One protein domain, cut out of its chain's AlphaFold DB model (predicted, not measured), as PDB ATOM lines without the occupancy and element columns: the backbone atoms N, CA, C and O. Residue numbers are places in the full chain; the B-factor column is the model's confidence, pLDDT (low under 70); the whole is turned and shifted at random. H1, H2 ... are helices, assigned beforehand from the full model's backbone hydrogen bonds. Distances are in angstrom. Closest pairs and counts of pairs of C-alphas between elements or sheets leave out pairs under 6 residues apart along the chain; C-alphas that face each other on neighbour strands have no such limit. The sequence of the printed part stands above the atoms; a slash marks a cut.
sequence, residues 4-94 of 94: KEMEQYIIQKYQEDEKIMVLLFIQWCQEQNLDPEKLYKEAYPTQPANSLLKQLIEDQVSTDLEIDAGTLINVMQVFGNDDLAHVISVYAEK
ATOM      1  N   LYS A   4      46.216 126.116  26.917       82.62
ATOM      2  CA  LYS A   4      45.728 125.556  25.645       82.62
ATOM      3  C   LYS A   4      45.182 126.630  24.707       82.62
ATOM      4  O   LYS A   4      45.413 126.563  23.507       82.62
ATOM      5  N   GLU A   5      44.473 127.622  25.245       84.44
ATOM      6  CA  GLU A   5      43.973 128.757  24.454       84.44
ATOM      7  C   GLU A   5      45.134 129.587  23.890       84.44
ATOM      8  O   GLU A   5      45.069 130.052  22.755       84.44
ATOM      9  N   MET A   6      46.215 129.738  24.662       79.88
ATOM     10  CA  MET A   6      47.423 130.437  24.220       79.88
ATOM     11  C   MET A   6      48.160 129.664  23.120       79.88
ATOM     12  O   MET A   6      48.543 130.249  22.114       79.88
ATOM     13  N   GLU A   7      48.320 128.348  23.276       79.44
ATOM     14  CA  GLU A   7      48.933 127.479  22.261       79.44
ATOM     15  C   GLU A   7      48.153 127.512  20.941       79.44
ATOM     16  O   GLU A   7      48.743 127.696  19.879       79.44
ATOM     17  N   GLN A   8      46.822 127.404  21.001       83.62
ATOM     18  CA  GLN A   8      45.963 127.491  19.817       83.62
ATOM     19  C   GLN A   8      46.062 128.852  19.130       83.62
ATOM     20  O   GLN A   8      46.164 128.910  17.908       83.62
ATOM     21  N   TYR A   9      46.068 129.938  19.906       82.31
ATOM     22  CA  TYR A   9      46.235 131.285  19.368       82.31
ATOM     23  C   TYR A   9      47.582 131.449  18.655       82.31
ATOM     24  O   TYR A   9      47.633 132.004  17.560       82.31
ATOM     25  N   ILE A  10      48.663 130.932  19.245       78.88
ATOM     26  CA  ILE A  10      49.999 130.970  18.645       78.88
ATOM     27  C   ILE A  10      50.012 130.196  17.322       78.88
ATOM     28  O   ILE A  10      50.453 130.738  16.313       78.88
ATOM     29  N   ILE A  11      49.486 128.967  17.300       79.12
ATOM     30  CA  ILE A  11      49.422 128.144  16.081       79.12
ATOM     31  C   ILE A  11      48.626 128.857  14.984       79.12
ATOM     32  O   ILE A  11      49.092 128.946  13.850       79.12
ATOM     33  N   GLN A  12      47.457 129.398  15.328       82.69
ATOM     34  CA  GLN A  12      46.598 130.116  14.390       82.69
ATOM     35  C   GLN A  12      47.315 131.332  13.791       82.69
ATOM     36  O   GLN A  12      47.242 131.554  12.587       82.69
ATOM     37  N   LYS A  13      48.041 132.095  14.618       82.88
ATOM     38  CA  LYS A  13      48.808 133.253  14.151       82.88
ATOM     39  C   LYS A  13      49.906 132.860  13.169       82.88
ATOM     40  O   LYS A  13      49.971 133.440  12.096       82.88
ATOM     41  N   TYR A  14      50.682 131.822  13.477       78.31
ATOM     42  CA  TYR A  14      51.697 131.319  12.548       78.31
ATOM     43  C   TYR A  14      51.100 130.853  11.210       78.31
ATOM     44  O   TYR A  14      51.673 131.133  10.163       78.31
ATOM     45  N   GLN A  15      49.947 130.176  11.226       80.56
ATOM     46  CA  GLN A  15      49.265 129.739  10.000       80.56
ATOM     47  C   GLN A  15      48.735 130.914   9.167       80.56
ATOM     48  O   GLN A  15      48.788 130.882   7.937       80.56
ATOM     49  N   GLU A  16      48.216 131.953   9.825       84.75
ATOM     50  CA  GLU A  16      47.804 133.195   9.164       84.75
ATOM     51  C   GLU A  16      49.000 133.888   8.501       84.75
ATOM     52  O   GLU A  16      48.913 134.273   7.335       84.75
ATOM     53  N   ASP A  17      50.120 133.977   9.215       88.38
ATOM     54  CA  ASP A  17      51.350 134.599   8.729       88.38
ATOM     55  C   ASP A  17      51.935 133.833   7.526       88.38
ATOM     56  O   ASP A  17      52.291 134.443   6.516       88.38
ATOM     57  N   GLU A  18      51.959 132.495   7.579       88.00
ATOM     58  CA  GLU A  18      52.389 131.646   6.458       88.00
ATOM     59  C   GLU A  18      51.485 131.828   5.229       88.00
ATOM     60  O   GLU A  18      51.970 131.972   4.105       88.00
ATOM     61  N   LYS A  19      50.162 131.893   5.429       91.12
ATOM     62  CA  LYS A  19      49.209 132.141   4.342       91.12
ATOM     63  C   LYS A  19      49.440 133.497   3.683       91.12
ATOM     64  O   LYS A  19      49.427 133.573   2.456       91.12
ATOM     65  N   ILE A  20      49.651 134.553   4.467       91.00
ATOM     66  CA  ILE A  20      49.946 135.889   3.931       91.00
ATOM     67  C   ILE A  20      51.245 135.855   3.123       91.00
ATOM     68  O   ILE A  20      51.280 136.361   2.005       91.00
ATOM     69  N   MET A  21      52.285 135.213   3.651       92.81
ATOM     70  CA  MET A  21      53.576 135.062   2.982       92.81
ATOM     71  C   MET A  21      53.439 134.393   1.601       92.81
ATOM     72  O   MET A  21      53.951 134.918   0.610       92.81
ATOM     73  N   VAL A  22      52.667 133.305   1.499       93.69
ATOM     74  CA  VAL A  22      52.405 132.628   0.217       93.69
ATOM     75  C   VAL A  22      51.543 133.479  -0.724       93.69
ATOM     76  O   VAL A  22      51.808 133.511  -1.924       93.69
ATOM     77  N   LEU A  23      50.542 134.204  -0.212       93.38
ATOM     78  CA  LEU A  23      49.712 135.098  -1.030       93.38
ATOM     79  C   LEU A  23      50.519 136.236  -1.656       93.38
ATOM     80  O   LEU A  23      50.350 136.518  -2.838       93.38
ATOM     81  N   LEU A  24      51.414 136.855  -0.886       93.56
ATOM     82  CA  LEU A  24      52.315 137.894  -1.381       93.56
ATOM     83  C   LEU A  24      53.218 137.367  -2.505       93.56
ATOM     84  O   LEU A  24      53.413 138.040  -3.515       93.56
ATOM     85  N   PHE A  25      53.722 136.139  -2.361       94.94
ATOM     86  CA  PHE A  25      54.499 135.477  -3.406       94.94
ATOM     87  C   PHE A  25      53.683 135.227  -4.685       94.94
ATOM     88  O   PHE A  25      54.158 135.528  -5.782       94.94
ATOM     89  N   ILE A  26      52.454 134.711  -4.560       93.94
ATOM     90  CA  ILE A  26      51.555 134.480  -5.705       93.94
ATOM     91  C   ILE A  26      51.255 135.799  -6.421       93.94
ATOM     92  O   ILE A  26      51.385 135.862  -7.643       93.94
ATOM     93  N   GLN A  27      50.886 136.835  -5.665       92.38
ATOM     94  CA  GLN A  27      50.542 138.153  -6.194       92.38
ATOM     95  C   GLN A  27      51.697 138.737  -7.011       92.38
ATOM     96  O   GLN A  27      51.518 139.105  -8.171       92.38
ATOM     97  N   TRP A  28      52.905 138.728  -6.451       94.06
ATOM     98  CA  TRP A  28      54.084 139.211  -7.161       94.06
ATOM     99  C   TRP A  28      54.369 138.401  -8.434       94.06
ATOM    100  O   TRP A  28      54.664 138.975  -9.481       94.06
ATOM    101  N   CYS A  29      54.228 137.070  -8.392       93.50
ATOM    102  CA  CYS A  29      54.380 136.246  -9.594       93.50
ATOM    103  C   CYS A  29      53.372 136.643 -10.679       93.50
ATOM    104  O   CYS A  29      53.749 136.775 -11.840       93.50
ATOM    105  N   GLN A  30      52.109 136.880 -10.312       90.75
ATOM    106  CA  GLN A  30      51.069 137.308 -11.248       90.75
ATOM    107  C   GLN A  30      51.394 138.666 -11.883       90.75
ATOM    108  O   GLN A  30      51.284 138.805 -13.101       90.75
ATOM    109  N   GLU A  31      51.863 139.634 -11.094       91.12
ATOM    110  CA  GLU A  31      52.286 140.954 -11.585       91.12
ATOM    111  C   GLU A  31      53.448 140.860 -12.584       91.12
ATOM    112  O   GLU A  31      53.467 141.566 -13.594       91.12
ATOM    113  N   GLN A  32      54.385 139.939 -12.351       91.56
ATOM    114  CA  GLN A  32      55.516 139.682 -13.247       91.56
ATOM    115  C   GLN A  32      55.183 138.726 -14.409       91.56
ATOM    116  O   GLN A  32      56.061 138.398 -15.206       91.56
ATOM    117  N   ASN A  33      53.927 138.280 -14.550       92.06
ATOM    118  CA  ASN A  33      53.502 137.252 -15.514       92.06
ATOM    119  C   ASN A  33      54.294 135.929 -15.392       92.06
ATOM    120  O   ASN A  33      54.541 135.234 -16.382       92.06
ATOM    121  N   LEU A  34      54.697 135.583 -14.170       93.38
ATOM    122  CA  LEU A  34      55.403 134.359 -13.812       93.38
ATOM    123  C   LEU A  34      54.438 133.314 -13.246       93.38
ATOM    124  O   LEU A  34      53.400 133.622 -12.664       93.38
ATOM    125  N   ASP A  35      54.815 132.047 -13.401       92.81
ATOM    126  CA  ASP A  35      54.089 130.916 -12.830       92.81
ATOM    127  C   ASP A  35      54.651 130.600 -11.429       92.81
ATOM    128  O   ASP A  35      55.795 130.132 -11.333       92.81
ATOM    129  N   PRO A  36      53.887 130.846 -10.347       93.69
ATOM    130  CA  PRO A  36      54.374 130.665  -8.982       93.69
ATOM    131  C   PRO A  36      54.719 129.205  -8.663       93.69
ATOM    132  O   PRO A  36      55.655 128.963  -7.904       93.69
ATOM    133  N   GLU A  37      54.038 128.216  -9.258       93.25
ATOM    134  CA  GLU A  37      54.376 126.802  -9.038       93.25
ATOM    135  C   GLU A  37      55.716 126.452  -9.684       93.25
ATOM    136  O   GLU A  37      56.532 125.746  -9.083       93.25
ATOM    137  N   LYS A  38      55.974 126.963 -10.895       93.62
ATOM    138  CA  LYS A  38      57.268 126.758 -11.565       93.62
ATOM    139  C   LYS A  38      58.402 127.420 -10.801       93.62
ATOM    140  O   LYS A  38      59.434 126.785 -10.607       93.62
ATOM    141  N   LEU A  39      58.197 128.654 -10.349       94.69
ATOM    142  CA  LEU A  39      59.209 129.410  -9.623       94.69
ATOM    143  C   LEU A  39      59.523 128.759  -8.267       94.69
ATOM    144  O   LEU A  39      60.686 128.572  -7.913       94.69
ATOM    145  N   TYR A  40      58.487 128.297  -7.558       95.12
ATOM    146  CA  TYR A  40      58.649 127.505  -6.339       95.12
ATOM    147  C   TYR A  40      59.406 126.195  -6.601       95.12
ATOM    148  O   TYR A  40      60.280 125.804  -5.824       95.12
ATOM    149  N   LYS A  41      59.110 125.511  -7.714       94.44
ATOM    150  CA  LYS A  41      59.784 124.260  -8.081       94.44
ATOM    151  C   LYS A  41      61.242 124.463  -8.493       94.44
ATOM    152  O   LYS A  41      62.047 123.561  -8.275       94.44
ATOM    153  N   GLU A  42      61.571 125.612  -9.073       94.94
ATOM    154  CA  GLU A  42      62.944 126.007  -9.396       94.94
ATOM    155  C   GLU A  42      63.776 126.185  -8.118       94.94
ATOM    156  O   GLU A  42      64.877 125.645  -8.038       94.94
ATOM    157  N   ALA A  43      63.211 126.841  -7.097       95.19
ATOM    158  CA  ALA A  43      63.846 126.994  -5.787       95.19
ATOM    159  C   ALA A  43      63.981 125.660  -5.034       95.19
ATOM    160  O   ALA A  43      65.013 125.384  -4.428       95.19
ATOM    161  N   TYR A  44      62.964 124.792  -5.117       95.12
ATOM    162  CA  TYR A  44      62.933 123.522  -4.387       95.12
ATOM    163  C   TYR A  44      62.661 122.298  -5.289       95.12
ATOM    164  O   TYR A  44      61.608 121.650  -5.193       95.12
ATOM    165  N   PRO A  45      63.623 121.879  -6.138       93.25
ATOM    166  CA  PRO A  45      63.403 120.815  -7.126       93.25
ATOM    167  C   PRO A  45      63.053 119.454  -6.515       93.25
ATOM    168  O   PRO A  45      62.319 118.661  -7.111       93.25
ATOM    169  N   THR A  46      63.563 119.169  -5.318       93.19
ATOM    170  CA  THR A  46      63.375 117.892  -4.615       93.19
ATOM    171  C   THR A  46      62.196 117.903  -3.647       93.19
ATOM    172  O   THR A  46      61.748 116.829  -3.244       93.19
ATOM    173  N   GLN A  47      61.661 119.076  -3.292       90.06
ATOM    174  CA  GLN A  47      60.520 119.164  -2.386       90.06
ATOM    175  C   GLN A  47      59.211 118.802  -3.103       90.06
ATOM    176  O   GLN A  47      59.069 119.019  -4.320       90.06
ATOM    177  N   PRO A  48      58.243 118.215  -2.374       86.44
ATOM    178  CA  PRO A  48      56.886 118.071  -2.880       86.44
ATOM    179  C   PRO A  48      56.267 119.451  -3.144       86.44
ATOM    180  O   PRO A  48      56.733 120.465  -2.628       86.44
ATOM    181  N   ALA A  49      55.208 119.490  -3.953       81.25
ATOM    182  CA  ALA A  49      54.470 120.729  -4.178       81.25
ATOM    183  C   ALA A  49      53.960 121.290  -2.840       81.25
ATOM    184  O   ALA A  49      53.408 120.547  -2.020       81.25
ATOM    185  N   ASN A  50      54.132 122.595  -2.631       88.19
ATOM    186  CA  ASN A  50      53.595 123.257  -1.453       88.19
ATOM    187  C   ASN A  50      52.062 123.210  -1.516       88.19
ATOM    188  O   ASN A  50      51.441 123.748  -2.431       88.19
ATOM    189  N   SER A  51      51.455 122.514  -0.552       89.50
ATOM    190  CA  SER A  51      50.008 122.284  -0.540       89.50
ATOM    191  C   SER A  51      49.223 123.579  -0.338       89.50
ATOM    192  O   SER A  51      48.176 123.745  -0.955       89.50
ATOM    193  N   LEU A  52      49.751 124.511   0.463       90.94
ATOM    194  CA  LEU A  52      49.145 125.821   0.685       90.94
ATOM    195  C   LEU A  52      49.227 126.685  -0.578       90.94
ATOM    196  O   LEU A  52      48.224 127.265  -0.976       90.94
ATOM    197  N   LEU A  53      50.383 126.708  -1.250       92.62
ATOM    198  CA  LEU A  53      50.551 127.393  -2.539       92.62
ATOM    199  C   LEU A  53      49.526 126.903  -3.562       92.62
ATOM    200  O   LEU A  53      48.786 127.699  -4.134       92.62
ATOM    201  N   LYS A  54      49.453 125.584  -3.745       91.81
ATOM    202  CA  LYS A  54      48.527 124.967  -4.689       91.81
ATOM    203  C   LYS A  54      47.073 125.301  -4.358       91.81
ATOM    204  O   LYS A  54      46.327 125.700  -5.246       91.81
ATOM    205  N   GLN A  55      46.690 125.189  -3.086       92.62
ATOM    206  CA  GLN A  55      45.339 125.516  -2.643       92.62
ATOM    207  C   GLN A  55      44.982 126.977  -2.953       92.62
ATOM    208  O   GLN A  55      43.919 127.241  -3.498       92.62
ATOM    209  N   LEU A  56      45.861 127.930  -2.634       91.81
ATOM    210  CA  LEU A  56      45.578 129.355  -2.841       91.81
ATOM    211  C   LEU A  56      45.462 129.724  -4.326       91.81
ATOM    212  O   LEU A  56      44.652 130.583  -4.675       91.81
ATOM    213  N   ILE A  57      46.224 129.051  -5.193       89.88
ATOM    214  CA  ILE A  57      46.103 129.181  -6.650       89.88
ATOM    215  C   ILE A  57      44.764 128.610  -7.138       89.88
ATOM    216  O   ILE A  57      44.073 129.264  -7.920       89.88
ATOM    217  N   GLU A  58      44.379 127.413  -6.679       90.06
ATOM    218  CA  GLU A  58      43.103 126.769  -7.034       90.06
ATOM    219  C   GLU A  58      41.894 127.601  -6.580       90.06
ATOM    220  O   GLU A  58      40.935 127.768  -7.338       90.06
ATOM    221  N   ASP A  59      41.977 128.179  -5.382       89.81
ATOM    222  CA  ASP A  59      40.957 129.049  -4.796       89.81
ATOM    223  C   ASP A  59      40.927 130.455  -5.444       89.81
ATOM    224  O   ASP A  59      40.069 131.268  -5.096       89.81
ATOM    225  N   GLN A  60      41.839 130.757  -6.383       84.00
ATOM    226  CA  GLN A  60      42.007 132.071  -7.030       84.00
ATOM    227  C   GLN A  60      42.100 133.224  -6.021       84.00
ATOM    228  O   GLN A  60      41.574 134.316  -6.243       84.00
ATOM    229  N   VAL A  61      42.754 132.977  -4.884       82.31
ATOM    230  CA  VAL A  61      42.891 133.985  -3.834       82.31
ATOM    231  C   VAL A  61      43.973 134.973  -4.248       82.31
ATOM    232  O   VAL A  61      45.140 134.609  -4.374       82.31
ATOM    233  N   SER A  62      43.583 136.230  -4.423       76.12
ATOM    234  CA  SER A  62      44.492 137.359  -4.605       76.12
ATOM    235  C   SER A  62      44.545 138.219  -3.343       76.12
ATOM    236  O   SER A  62      43.689 138.126  -2.458       76.12
ATOM    237  N   THR A  63      45.564 139.066  -3.255       78.75
ATOM    238  CA  THR A  63      45.684 140.092  -2.218       78.75
ATOM    239  C   THR A  63      45.845 141.449  -2.887       78.75
ATOM    240  O   THR A  63      46.574 141.563  -3.863       78.75
ATOM    241  N   ASP A  64      45.203 142.485  -2.349       78.06
ATOM    242  CA  ASP A  64      45.349 143.867  -2.845       78.06
ATOM    243  C   ASP A  64      46.661 144.525  -2.363       78.06
ATOM    244  O   ASP A  64      46.903 145.712  -2.575       78.06
ATOM    245  N   LEU A  65      47.490 143.770  -1.635       76.75
ATOM    246  CA  LEU A  65      48.785 144.215  -1.140       76.75
ATOM    247  C   LEU A  65      49.828 144.114  -2.256       76.75
ATOM    248  O   LEU A  65      50.422 143.056  -2.456       76.75
ATOM    249  N   GLU A  66      50.071 145.233  -2.932       77.38
ATOM    250  CA  GLU A  66      51.223 145.395  -3.819       77.38
ATOM    251  C   GLU A  66      52.507 145.487  -2.985       77.38
ATOM    252  O   GLU A  66      52.603 146.280  -2.040       77.38
ATOM    253  N   ILE A  67      53.506 144.682  -3.340       85.88
ATOM    254  CA  ILE A  67      54.831 144.730  -2.721       85.88
ATOM    255  C   ILE A  67      55.917 144.695  -3.789       85.88
ATOM    256  O   ILE A  67      55.823 143.976  -4.783       85.88
ATOM    257  N   ASP A  68      56.984 145.459  -3.571       91.50
ATOM    258  CA  ASP A  68      58.157 145.386  -4.430       91.50
ATOM    259  C   ASP A  68      58.946 144.091  -4.177       91.50
ATOM    260  O   ASP A  68      58.864 143.472  -3.108       91.50
ATOM    261  N   ALA A  69      59.758 143.698  -5.160       93.56
ATOM    262  CA  ALA A  69      60.561 142.483  -5.077       93.56
ATOM    263  C   ALA A  69      61.507 142.473  -3.864       93.56
ATOM    264  O   ALA A  69      61.686 141.428  -3.247       93.56
ATOM    265  N   GLY A  70      62.086 143.616  -3.480       93.88
ATOM    266  CA  GLY A  70      62.980 143.711  -2.324       93.88
ATOM    267  C   GLY A  70      62.253 143.414  -1.014       93.88
ATOM    268  O   GLY A  70      62.748 142.648  -0.184       93.88
ATOM    269  N   THR A  71      61.045 143.953  -0.847       93.81
ATOM    270  CA  THR A  71      60.179 143.625   0.294       93.81
ATOM    271  C   THR A  71      59.792 142.145   0.297       93.81
ATOM    272  O   THR A  71      59.912 141.496   1.337       93.81
ATOM    273  N   LEU A  72      59.401 141.580  -0.852       95.19
ATOM    274  CA  LEU A  72      59.070 140.156  -0.967       95.19
ATOM    275  C   LEU A  72      60.252 139.253  -0.588       95.19
ATOM    276  O   LEU A  72      60.079 138.310   0.181       95.19
ATOM    277  N   ILE A  73      61.453 139.553  -1.090       96.56
ATOM    278  CA  ILE A  73      62.691 138.816  -0.789       96.56
ATOM    279  C   ILE A  73      62.948 138.808   0.719       96.56
ATOM    280  O   ILE A  73      63.172 137.744   1.296       96.56
ATOM    281  N   ASN A  74      62.845 139.969   1.373       94.75
ATOM    282  CA  ASN A  74      63.020 140.067   2.821       94.75
ATOM    283  C   ASN A  74      61.982 139.223   3.575       94.75
ATOM    284  O   ASN A  74      62.333 138.525   4.524       94.75
ATOM    285  N   VAL A  75      60.712 139.250   3.149       94.00
ATOM    286  CA  VAL A  75      59.662 138.405   3.740       94.00
ATOM    287  C   VAL A  75      60.017 136.927   3.575       94.00
ATOM    288  O   VAL A  75      59.997 136.196   4.558       94.00
ATOM    289  N   MET A  76      60.419 136.476   2.385       95.69
ATOM    290  CA  MET A  76      60.814 135.077   2.177       95.69
ATOM    291  C   MET A  76      61.954 134.657   3.118       95.69
ATOM    292  O   MET A  76      61.857 133.607   3.751       95.69
ATOM    293  N   GLN A  77      62.980 135.496   3.286       94.56
ATOM    294  CA  GLN A  77      64.111 135.234   4.189       94.56
ATOM    295  C   GLN A  77      63.697 135.168   5.665       94.56
ATOM    296  O   GLN A  77      64.148 134.288   6.395       94.56
ATOM    297  N   VAL A  78      62.795 136.048   6.117       92.88
ATOM    298  CA  VAL A  78      62.275 136.026   7.502       92.88
ATOM    299  C   VAL A  78      61.579 134.701   7.819       92.88
ATOM    300  O   VAL A  78      61.690 134.197   8.935       92.88
ATOM    301  N   PHE A  79      60.902 134.111   6.834       90.81
ATOM    302  CA  PHE A  79      60.255 132.807   6.961       90.81
ATOM    303  C   PHE A  79      61.192 131.624   6.642       90.81
ATOM    304  O   PHE A  79      60.743 130.479   6.643       90.81
ATOM    305  N   GLY A  80      62.482 131.873   6.379       92.19
ATOM    306  CA  GLY A  80      63.481 130.841   6.080       92.19
ATOM    307  C   GLY A  80      63.388 130.248   4.672       92.19
ATOM    308  O   GLY A  80      63.919 129.170   4.422       92.19
ATOM    309  N   ASN A  81      62.709 130.928   3.746       94.88
ATOM    310  CA  ASN A  81      62.607 130.541   2.339       94.88
ATOM    311  C   ASN A  81      63.749 131.153   1.509       94.88
ATOM    312  O   ASN A  81      63.504 131.836   0.513       94.88
ATOM    313  N   ASP A  82      64.997 130.942   1.931       96.19
ATOM    314  CA  ASP A  82      66.175 131.606   1.354       96.19
ATOM    315  C   ASP A  82      66.409 131.257  -0.125       96.19
ATOM    316  O   ASP A  82      66.719 132.142  -0.924       96.19
ATOM    317  N   ASP A  83      66.210 129.995  -0.521       96.75
ATOM    318  CA  ASP A  83      66.352 129.575  -1.924       96.75
ATOM    319  C   ASP A  83      65.293 130.241  -2.815       96.75
ATOM    320  O   ASP A  83      65.586 130.692  -3.923       96.75
ATOM    321  N   LEU A  84      64.060 130.364  -2.314       96.38
ATOM    322  CA  LEU A  84      62.988 131.057  -3.028       96.38
ATOM    323  C   LEU A  84      63.270 132.558  -3.134       96.38
ATOM    324  O   LEU A  84      63.090 133.140  -4.201       96.38
ATOM    325  N   ALA A  85      63.769 133.168  -2.056       97.06
ATOM    326  CA  ALA A  85      64.215 134.556  -2.051       97.06
ATOM    327  C   ALA A  85      65.319 134.794  -3.097       97.06
ATOM    328  O   ALA A  85      65.284 135.786  -3.828       97.06
ATOM    329  N   HIS A  86      66.265 133.856  -3.222       96.62
ATOM    330  CA  HIS A  86      67.306 133.913  -4.243       96.62
ATOM    331  C   HIS A  86      66.725 133.848  -5.660       96.62
ATOM    332  O   HIS A  86      67.034 134.712  -6.481       96.62
ATOM    333  N   VAL A  87      65.845 132.885  -5.948       96.44
ATOM    334  CA  VAL A  87      65.197 132.781  -7.267       96.44
ATOM    335  C   VAL A  87      64.438 134.067  -7.610       96.44
ATOM    336  O   VAL A  87      64.636 134.611  -8.693       96.44
ATOM    337  N   ILE A  88      63.643 134.614  -6.686       95.94
ATOM    338  CA  ILE A  88      62.915 135.878  -6.896       95.94
ATOM    339  C   ILE A  88      63.876 137.011  -7.271       95.94
ATOM    340  O   ILE A  88      63.605 137.732  -8.230       95.94
ATOM    341  N   SER A  89      65.018 137.136  -6.583       96.19
ATOM    342  CA  SER A  89      66.016 138.171  -6.895       96.19
ATOM    343  C   SER A  89      66.527 138.089  -8.339       96.19
ATOM    344  O   SER A  89      66.566 139.100  -9.036       96.19
ATOM    345  N   VAL A  90      66.798 136.880  -8.841       95.69
ATOM    346  CA  VAL A  90      67.260 136.652 -10.220       95.69
ATOM    347  C   VAL A  90      66.210 137.045 -11.261       95.69
ATOM    348  O   VAL A  90      66.567 137.474 -12.358       95.69
ATOM    349  N   TYR A  91      64.921 136.874 -10.963       93.75
ATOM    350  CA  TYR A  91      63.845 137.282 -11.873       93.75
ATOM    351  C   TYR A  91      63.527 138.775 -11.775       93.75
ATOM    352  O   TYR A  91      63.198 139.372 -12.790       93.75
ATOM    353  N   ALA A  92      63.667 139.381 -10.595       91.75
ATOM    354  CA  ALA A  92      63.433 140.808 -10.384       91.75
ATOM    355  C   ALA A  92      64.476 141.711 -11.070       91.75
ATOM    356  O   ALA A  92      64.202 142.881 -11.329       91.75
ATOM    357  N   GLU A  93      65.671 141.187 -11.346       87.44
ATOM    358  CA  GLU A  93      66.749 141.903 -12.040       87.44
ATOM    359  C   GLU A  93      66.685 141.803 -13.579       87.44
ATOM    360  O   GLU A  93      67.512 142.419 -14.258       87.44
ATOM    361  N   LYS A  94      65.749 141.024 -14.140       73.69
ATOM    362  CA  LYS A  94      65.583 140.829 -15.594       73.69
ATOM    363  C   LYS A  94      64.633 141.845 -16.216       73.69
ATOM    364  O   LYS A  94      64.930 142.253 -17.363       73.69
TER     365      LYS A  94
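Overview. This is residues 4 to 94 of the 94 residues of an uncharacterized protein of Jeotgalibacillus sp. R-1-5s-1 (UniProt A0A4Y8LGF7). One long helix, H1, sticks out of a compact body with its residues 4 to 16, and four short helices gather round its later half: the hairpin of H4 and H5 on one side, H2 and H3 on the other. The 91 printed residues, with five named helices in the order H1 to H5 and no named strand, are all helix in class. The whole is compact, radius of gyration of the C-alphas 13.5 A, yet elongated, spanning 48 by 31 by 26 A.

Along the chain. H1, residues 4 to 31, runs 40.8 A from C-alpha 4 at (45.728, 125.556, 25.645). H2 is residues 36 to 43, H3 51 to 58, H4 69 to 78 and H5 82 to 92, ending at (63.433, 140.808, -10.384).

Arrangement. The hub, H1, touches H2, H3 and H4; its closest C-alphas to H4 are Phe 25 and Leu 72, 7.0 A. H4 and H5 form a hairpin at 4 degrees. Every helix has each O i to N i+4 pair within hydrogen-bond range.

Size, cuts and confidence. The printed part has no cut and no long link; no printed residue is under 70.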